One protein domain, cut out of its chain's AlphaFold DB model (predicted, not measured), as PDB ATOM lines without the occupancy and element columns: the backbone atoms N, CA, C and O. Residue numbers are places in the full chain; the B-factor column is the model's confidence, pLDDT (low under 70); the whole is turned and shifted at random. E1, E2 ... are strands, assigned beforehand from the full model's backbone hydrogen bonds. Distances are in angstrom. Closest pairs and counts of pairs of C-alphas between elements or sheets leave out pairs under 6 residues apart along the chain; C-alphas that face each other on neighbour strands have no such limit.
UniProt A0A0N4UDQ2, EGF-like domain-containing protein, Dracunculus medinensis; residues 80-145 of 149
ATOM      1  N   GLU A  80     114.447  40.038  71.796       96.52
ATOM      2  CA  GLU A  80     114.844  41.068  72.751       96.52
ATOM      3  C   GLU A  80     114.182  42.424  72.449       96.52
ATOM      4  O   GLU A  80     113.919  43.209  73.368       96.52
ATOM      5  N   ASP A  81     113.847  42.687  71.180       96.68
ATOM      6  CA  ASP A  81     113.069  43.869  70.806       96.68
ATOM      7  C   ASP A  81     111.644  43.789  71.382       96.68
ATOM      8  O   ASP A  81     111.105  44.809  71.801       96.68
ATOM      9  N   CYS A  82     111.081  42.585  71.530       97.52
ATOM     10  CA  CYS A  82     109.725  42.331  72.033       97.52
ATOM     11  C   CYS A  82     109.621  42.189  73.561       97.52
ATOM     12  O   CYS A  82     108.612  41.707  74.077       97.52
ATOM     13  N   GLY A  83     110.671  42.562  74.297       95.39
ATOM     14  CA  GLY A  83     110.686  42.483  75.753       95.39
ATOM     15  C   GLY A  83     110.701  41.047  76.295       95.39
ATOM     16  O   GLY A  83     110.954  40.075  75.591       95.39
ATOM     17  N   ARG A  84     110.455  40.896  77.603       96.16
ATOM     18  CA  ARG A  84     110.540  39.590  78.292       96.16
ATOM     19  C   ARG A  84     109.409  38.627  77.914       96.16
ATOM     20  O   ARG A  84     109.553  37.418  78.080       96.16
ATOM     21  N   TYR A  85     108.281  39.174  77.478       95.65
ATOM     22  CA  TYR A  85     107.015  38.461  77.309       95.65
ATOM     23  C   TYR A  85     106.570  38.393  75.848       95.65
ATOM     24  O   TYR A  85     105.419  38.052  75.578       95.65
ATOM     25  N   GLY A  86     107.467  38.721  74.921       97.35
ATOM     26  CA  GLY A  86     107.193  38.721  73.495       97.35
ATOM     27  C   GLY A  86     108.141  37.832  72.704       97.35
ATOM     28  O   GLY A  86     109.233  37.476  73.151       97.35
ATOM     29  N   GLN A  87     107.700  37.470  71.506       97.74
ATOM     30  CA  GLN A  87     108.502  36.791  70.495       97.74
ATOM     31  C   GLN A  87     108.425  37.562  69.184       97.74
ATOM     32  O   GLN A  87     107.348  38.008  68.786       97.74
ATOM     33  N   CYS A  88     109.559  37.684  68.502       97.34
ATOM     34  CA  CYS A  88     109.617  38.316  67.200       97.34
ATOM     35  C   CYS A  88     109.259  37.312  66.108       97.34
ATOM     36  O   CYS A  88     109.964  36.319  65.900       97.34
ATOM     37  N   VAL A  89     108.171  37.574  65.386       95.89
ATOM     38  CA  VAL A  89     107.649  36.661  64.366       95.89
ATOM     39  C   VAL A  89     107.664  37.335  63.003       95.89
ATOM     40  O   VAL A  89     107.133  38.427  62.821       95.89
ATOM     41  N   SER A  90     108.242  36.651  62.014       92.97
ATOM     42  CA  SER A  90     108.181  37.052  60.607       92.97
ATOM     43  C   SER A  90     106.896  36.521  59.979       92.97
ATOM     44  O   SER A  90     106.760  35.311  59.805       92.97
ATOM     45  N   PHE A  91     105.972  37.404  59.602       86.18
ATOM     46  CA  PHE A  91     104.659  36.993  59.088       86.18
ATOM     47  C   PHE A  91     104.524  37.128  57.570       86.18
ATOM     48  O   PHE A  91     103.728  36.421  56.954       86.18
ATOM     49  N   SER A  92     105.287  38.028  56.940       82.05
ATOM     50  CA  SER A  92     105.191  38.246  55.499       82.05
ATOM     51  C   SER A  92     106.484  38.772  54.897       82.05
ATOM     52  O   SER A  92     107.165  39.617  55.466       82.05
ATOM     53  N   ASN A  93     106.782  38.310  53.682       79.52
ATOM     54  CA  ASN A  93     107.798  38.926  52.828       79.52
ATOM     55  C   ASN A  93     107.213  40.032  51.932       79.52
ATOM     56  O   ASN A  93     107.966  40.776  51.306       79.52
ATOM     57  N   PHE A  94     105.881  40.125  51.844       79.21
ATOM     58  CA  PHE A  94     105.169  40.955  50.863       79.21
ATOM     59  C   PHE A  94     104.352  42.087  51.491       79.21
ATOM     60  O   PHE A  94     104.047  43.063  50.808       79.21
ATOM     61  N   ALA A  95     103.986  41.953  52.764       80.34
ATOM     62  CA  ALA A  95     103.268  42.957  53.537       80.34
ATOM     63  C   ALA A  95     104.200  43.556  54.595       80.34
ATOM     64  O   ALA A  95     105.134  42.886  55.032       80.34
ATOM     65  N   TYR A  96     103.943  44.815  54.948       80.85
ATOM     66  CA  TYR A  96     104.681  45.563  55.964       80.85
ATOM     67  C   TYR A  96     103.800  45.815  57.203       80.85
ATOM     68  O   TYR A  96     102.592  45.994  57.019       80.85
ATOM     69  N   PRO A  97     104.369  45.872  58.428       83.24
ATOM     70  CA  PRO A  97     105.755  45.491  58.770       83.24
ATOM     71  C   PRO A  97     106.042  44.045  58.335       83.24
ATOM     72  O   PRO A  97     105.120  43.357  57.946       83.24
ATOM     73  N   ARG A  98     107.275  43.560  58.251       89.82
ATOM     74  CA  ARG A  98     107.510  42.133  57.916       89.82
ATOM     75  C   ARG A  98     107.567  41.272  59.168       89.82
ATOM     76  O   ARG A  98     107.331  40.060  59.109       89.82
ATOM     77  N   ARG A  99     107.896  41.912  60.289       93.94
ATOM     78  CA  ARG A  99     108.075  41.300  61.600       93.94
ATOM     79  C   ARG A  99     107.300  42.059  62.668       93.94
ATOM     80  O   ARG A  99     107.313  43.289  62.672       93.94
ATOM     81  N   GLN A 100     106.634  41.306  63.536       94.10
ATOM     82  CA  GLN A 100     105.795  41.819  64.619       94.10
ATOM     83  C   GLN A 100     106.096  41.109  65.932       94.10
ATOM     84  O   GLN A 100     106.522  39.944  65.934       94.10
ATOM     85  N   CYS A 101     105.836  41.802  67.036       96.33
ATOM     86  CA  CYS A 101     105.931  41.219  68.366       96.33
ATOM     87  C   CYS A 101     104.635  40.501  68.745       96.33
ATOM     88  O   CYS A 101     103.560  41.090  68.806       96.33
ATOM     89  N   TYR A 102     104.749  39.210  69.047       95.97
ATOM     90  CA  TYR A 102     103.649  38.406  69.571       95.97
ATOM     91  C   TYR A 102     103.815  38.220  71.070       95.97
ATOM     92  O   TYR A 102     104.798  37.632  71.525       95.97
ATOM     93  N   CYS A 103     102.837  38.705  71.828       95.46
ATOM     94  CA  CYS A 103     102.857  38.653  73.281       95.46
ATOM     95  C   CYS A 103     102.288  37.340  73.812       95.46
ATOM     96  O   CYS A 103     101.318  36.799  73.277       95.46
ATOM     97  N   VAL A 104     102.872  36.842  74.902       93.55
ATOM     98  CA  VAL A 104     102.268  35.748  75.668       93.55
ATOM     99  C   VAL A 104     100.959  36.211  76.310       93.55
ATOM    100  O   VAL A 104     100.754  37.403  76.560       93.55
ATOM    101  N   ASN A 105     100.079  35.253  76.612       90.89
ATOM    102  CA  ASN A 105      98.791  35.531  77.239       90.89
ATOM    103  C   ASN A 105      98.947  36.438  78.468       90.89
ATOM    104  O   ASN A 105      99.788  36.213  79.341       90.89
ATOM    105  N   GLY A 106      98.114  37.473  78.514       91.40
ATOM    106  CA  GLY A 106      98.125  38.462  79.582       91.40
ATOM    107  C   GLY A 106      99.043  39.660  79.367       91.40
ATOM    108  O   GLY A 106      98.997  40.573  80.185       91.40
ATOM    109  N   TYR A 107      99.821  39.705  78.286       94.20
ATOM    110  CA  TYR A 107     100.674  40.846  77.959       94.20
ATOM    111  C   TYR A 107     100.258  41.496  76.640       94.20
ATOM    112  O   TYR A 107      99.712  40.836  75.756       94.20
ATOM    113  N   TYR A 108     100.487  42.801  76.522       94.17
ATOM    114  CA  TYR A 108     100.150  43.595  75.341       94.17
ATOM    115  C   TYR A 108     101.064  44.824  75.213       94.17
ATOM    116  O   TYR A 108     101.872  45.105  76.099       94.17
ATOM    117  N   GLY A 109     100.922  45.553  74.105       94.53
ATOM    118  CA  GLY A 109     101.824  46.639  73.708       94.53
ATOM    119  C   GLY A 109     102.709  46.219  72.538       94.53
ATOM    120  O   GLY A 109     102.816  45.030  72.242       94.53
ATOM    121  N   GLU A 110     103.327  47.191  71.868       93.68
ATOM    122  CA  GLU A 110     104.203  46.947  70.708       93.68
ATOM    123  C   GLU A 110     105.406  46.069  71.085       93.68
ATOM    124  O   GLU A 110     105.913  45.314  70.264       93.68
ATOM    125  N   ARG A 111     105.836  46.112  72.352       95.57
ATOM    126  CA  ARG A 111     106.960  45.337  72.892       95.57
ATOM    127  C   ARG A 111     106.539  44.449  74.064       95.57
ATOM    128  O   ARG A 111     107.373  44.115  74.909       95.57
ATOM    129  N   CYS A 112     105.256  44.097  74.150       96.42
ATOM    130  CA  CYS A 112     104.698  43.264  75.220       96.42
ATOM    131  C   CYS A 112     105.028  43.772  76.639       96.42
ATOM    132  O   CYS A 112     105.257  42.993  77.569       96.42
ATOM    133  N   GLU A 113     105.096  45.092  76.793       95.41
ATOM    134  CA  GLU A 113     105.554  45.801  77.986       95.41
ATOM    135  C   GLU A 113     104.450  46.049  79.023       95.41
ATOM    136  O   GLU A 113     104.738  46.453  80.154       95.41
ATOM    137  N   HIS A 114     103.191  45.810  78.659       94.78
ATOM    138  CA  HIS A 114     102.043  45.994  79.537       94.78
ATOM    139  C   HIS A 114     101.423  44.658  79.928       94.78
ATOM    140  O   HIS A 114     101.262  43.769  79.098       94.78
ATOM    141  N   GLU A 115     101.035  44.536  81.195       92.59
ATOM    142  CA  GLU A 115     100.299  43.390  81.725       92.59
ATOM    143  C   GLU A 115      98.808  43.740  81.835       92.59
ATOM    144  O   GLU A 115      98.434  44.842  82.250       92.59
ATOM    145  N   THR A 116      97.936  42.812  81.453       88.58
ATOM    146  CA  THR A 116      96.490  42.981  81.599       88.58
ATOM    147  C   THR A 116      96.068  42.955  83.066       88.58
ATOM    148  O   THR A 116      96.590  42.200  83.880       88.58
ATOM    149  N   LYS A 117      95.029  43.728  83.395       86.18
ATOM    150  CA  LYS A 117      94.428  43.746  84.738       86.18
ATOM    151  C   LYS A 117      93.417  42.619  84.980       86.18
ATOM    152  O   LYS A 117      92.872  42.531  86.076       86.18
ATOM    153  N   THR A 118      93.094  41.805  83.971       84.29
ATOM    154  CA  THR A 118      92.026  40.795  84.087       84.29
ATOM    155  C   THR A 118      92.531  39.417  84.466       84.29
ATOM    156  O   THR A 118      92.187  38.910  85.527       84.29
ATOM    157  N   PHE A 119      93.280  38.782  83.571       82.75
ATOM    158  CA  PHE A 119      93.764  37.420  83.722       82.75
ATOM    159  C   PHE A 119      94.923  37.190  82.759       82.75
ATOM    160  O   PHE A 119      94.896  37.676  81.630       82.75
ATOM    161  N   THR A 120      95.924  36.431  83.188       80.88
ATOM    162  CA  THR A 120      97.081  36.079  82.351       80.88
ATOM    163  C   THR A 120      97.011  34.644  81.844       80.88
ATOM    164  O   THR A 120      97.600  34.318  80.816       80.88
ATOM    165  N   ARG A 121      96.257  33.774  82.524       84.11
ATOM    166  CA  ARG A 121      96.087  32.366  82.157       84.11
ATOM    167  C   ARG A 121      94.657  32.094  81.738       84.11
ATOM    168  O   ARG A 121      93.719  32.610  82.334       84.11
ATOM    169  N   GLU A 122      94.494  31.201  80.772       83.69
ATOM    170  CA  GLU A 122      93.172  30.742  80.331       83.69
ATOM    171  C   GLU A 122      92.365  30.117  81.475       83.69
ATOM    172  O   GLU A 122      91.154  30.287  81.531       83.69
ATOM    173  N   SER A 123      93.029  29.462  82.435       88.13
ATOM    174  CA  SER A 123      92.388  28.890  83.629       88.13
ATOM    175  C   SER A 123      91.679  29.918  84.506       88.13
ATOM    176  O   SER A 123      90.763  29.570  85.245       88.13
ATOM    177  N   ASP A 124      92.119  31.171  84.440       87.83
ATOM    178  CA  ASP A 124      91.622  32.250  85.287       87.83
ATOM    179  C   ASP A 124      90.465  32.996  84.593       87.83
ATOM    180  O   ASP A 124      89.837  33.885  85.175       87.83
ATOM    181  N   PHE A 125      90.155  32.626  83.343       89.65
ATOM    182  CA  PHE A 125      89.041  33.180  82.593       89.65
ATOM    183  C   PHE A 125      87.705  32.741  83.201       89.65
ATOM    184  O   PHE A 125      87.298  31.582  83.126       89.65
ATOM    185  N   ASN A 126      86.983  33.704  83.774       91.16
ATOM    186  CA  ASN A 126      85.620  33.506  84.247       91.16
ATOM    187  C   ASN A 126      84.622  34.122  83.251       91.16
ATOM    188  O   ASN A 126      84.447  35.346  83.265       91.16
ATOM    189  N   PRO A 127      83.914  33.315  82.435       91.10
ATOM    190  CA  PRO A 127      82.997  33.827  81.417       91.10
ATOM    191  C   PRO A 127      81.833  34.639  82.002       91.10
ATOM    192  O   PRO A 127      81.299  35.502  81.316       91.10
ATOM    193  N   ASN A 128      81.474  34.441  83.278       93.15
ATOM    194  CA  ASN A 128      80.387  35.188  83.927       93.15
ATOM    195  C   ASN A 128      80.708  36.676  84.135       93.15
ATOM    196  O   ASN A 128      79.807  37.465  84.410       93.15
ATOM    197  N   LEU A 129      81.981  37.069  84.039       91.65
ATOM    198  CA  LEU A 129      82.403  38.468  84.158       91.65
ATOM    199  C   LEU A 129      82.320  39.232  82.830       91.65
ATOM    200  O   LEU A 129      82.616  40.428  82.803       91.65
ATOM    201  N   TYR A 130      81.979  38.551  81.735       93.20
ATOM    202  CA  TYR A 130      82.032  39.088  80.382       93.20
ATOM    203  C   TYR A 130      80.651  39.049  79.732       93.20
ATOM    204  O   TYR A 130      79.877  38.109  79.906       93.20
ATOM    205  N   TYR A 131      80.369  40.062  78.922       95.45
ATOM    206  CA  TYR A 131      79.358  39.942  77.883       95.45
ATOM    207  C   TYR A 131      79.875  38.979  76.819       95.45
ATOM    208  O   TYR A 131      81.072  38.969  76.525       95.45
ATOM    209  N   GLN A 132      78.976  38.187  76.239       94.81
ATOM    210  CA  GLN A 132      79.312  37.290  75.142       94.81
ATOM    211  C   GLN A 132      78.388  37.492  73.949       94.81
ATOM    212  O   GLN A 132      77.208  37.819  74.104       94.81
ATOM    213  N   LYS A 133      78.930  37.244  72.761       95.39
ATOM    214  CA  LYS A 133      78.170  37.152  71.519       95.39
ATOM    215  C   LYS A 133      78.715  36.014  70.674       95.39
ATOM    216  O   LYS A 133      79.919  35.947  70.442       95.39
ATOM    217  N   GLU A 134      77.814  35.165  70.205       95.30
ATOM    218  CA  GLU A 134      78.103  34.134  69.212       95.30
ATOM    219  C   GLU A 134      78.109  34.757  67.810       95.30
ATOM    220  O   GLU A 134      77.269  35.613  67.502       95.30
ATOM    221  N   LEU A 135      79.105  34.408  66.997       93.24
ATOM    222  CA  LEU A 135      79.345  35.024  65.690       93.24
ATOM    223  C   LEU A 135      78.770  34.226  64.523       93.24
ATOM    224  O   LEU A 135      78.374  34.824  63.522       93.24
ATOM    225  N   ASN A 136      78.765  32.903  64.635       91.77
ATOM    226  CA  ASN A 136      78.435  31.967  63.569       91.77
ATOM    227  C   ASN A 136      77.915  30.647  64.155       91.77
ATOM    228  O   ASN A 136      78.030  30.400  65.354       91.77
ATOM    229  N   ASP A 137      77.385  29.791  63.282       92.57
ATOM    230  CA  ASP A 137      76.860  28.471  63.651       92.57
ATOM    231  C   ASP A 137      77.963  27.488  64.102       92.57
ATOM    232  O   ASP A 137      77.661  26.449  64.688       92.57
ATOM    233  N   ASP A 138      79.239  27.823  63.865       93.42
ATOM    234  CA  ASP A 138      80.402  27.056  64.332       93.42
ATOM    235  C   ASP A 138      80.685  27.274  65.833       93.42
ATOM    236  O   ASP A 138      81.494  26.561  66.432       93.42
ATOM    237  N   GLY A 139      79.992  28.227  66.468       91.79
ATOM    238  CA  GLY A 139      80.088  28.492  67.901       91.79
ATOM    239  C   GLY A 139      81.244  29.411  68.298       91.79
ATOM    240  O   GLY A 139      81.611  29.432  69.480       91.79
ATOM    241  N   ASP A 140      81.802  30.188  67.362       94.26
ATOM    242  CA  ASP A 140      82.809  31.203  67.679       94.26
ATOM    243  C   ASP A 140      82.191  32.299  68.552       94.26
ATOM    244  O   ASP A 140      81.146  32.878  68.235       94.26
ATOM    245  N   LYS A 141      82.855  32.614  69.667       93.67
ATOM    246  CA  LYS A 141      82.355  33.564  70.667       93.67
ATOM    247  C   LYS A 141      83.328  34.705  70.883       93.67
ATOM    248  O   LYS A 141      84.516  34.491  71.111       93.67
ATOM    249  N   ILE A 142      82.793  35.922  70.904       93.70
ATOM    250  CA  ILE A 142      83.506  37.100  71.399       93.70
ATOM    251  C   ILE A 142      83.077  37.352  72.836       93.70
ATOM    252  O   ILE A 142      81.881  37.457  73.111       93.70
ATOM    253  N   PHE A 143      84.057  37.524  73.721       93.14
ATOM    254  CA  PHE A 143      83.862  37.952  75.102       93.14
ATOM    255  C   PHE A 143      84.432  39.358  75.307       93.14
ATOM    256  O   PHE A 143      85.567  39.626  74.918       93.14
ATOM    257  N   TRP A 144      83.676  40.258  75.941       93.02
ATOM    258  CA  TRP A 144      84.171  41.591  76.303       93.02
ATOM    259  C   TRP A 144      83.578  42.079  77.626       93.02
ATOM    260  O   TRP A 144      82.473  41.709  78.017       93.02
ATOM    261  N   ARG A 145      84.315  42.939  78.329       90.67
ATOM    262  CA  ARG A 145      83.844  43.650  79.523       90.67
ATOM    263  C   ARG A 145      84.506  45.014  79.599       90.67
ATOM    264  O   ARG A 145      85.619  45.187  79.113       90.67
TER     265      ARG A 145
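AT A GLANCE: This is residues 80 to 145 of the 149 residues of the protein "EGF-like domain-containing protein" of Dracunculus medinensis (UniProt A0A0N4UDQ2). With little regular structure, this domain is two small hairpins, E1 with E2 and E3 with E4, at opposite ends of a looping stretch, residues 104 to 130; residues 135 to 140 stick out. The printed part has 66 residues with no named helix and four strands, E1 to E4, in two antiparallel sheets; the class is all strand, with 18 residues in named elements. It is loose, radius of gyration of the C-alphas 15.2 A, spanning 37 by 28 by 17 A.

IN THESE COORDINATES: Find C-alpha 86 at (107.193, 38.721, 73.495), where E1, residues 86 to 90, begins its 13.0 A. E2, residues 99 to 103, runs 13.1 A. E3 is residues 131 to 134; E4, residues 141 to 144, ends at C-alpha 144, (84.171, 41.591, 76.303).

HOW THE PARTS SIT: In the hairpin E1 and E2, antiparallel at 150 degrees, look for N 87 and O 102, within hydrogen-bond range at 2.9 A. In the hairpin E3 and E4, antiparallel at 160 degrees, N 131 and O 144 are within hydrogen-bond range at 2.8 A. E1 and E2 are apart from E3 and E4.

THE WHOLE: The C-alphas farthest apart, Phe 94 and Asn 128, are 41.7 A apart. The printed part has no cut; the link E2 to E3 is long, 27 residues. No printed residue is under 70 in pLDDT.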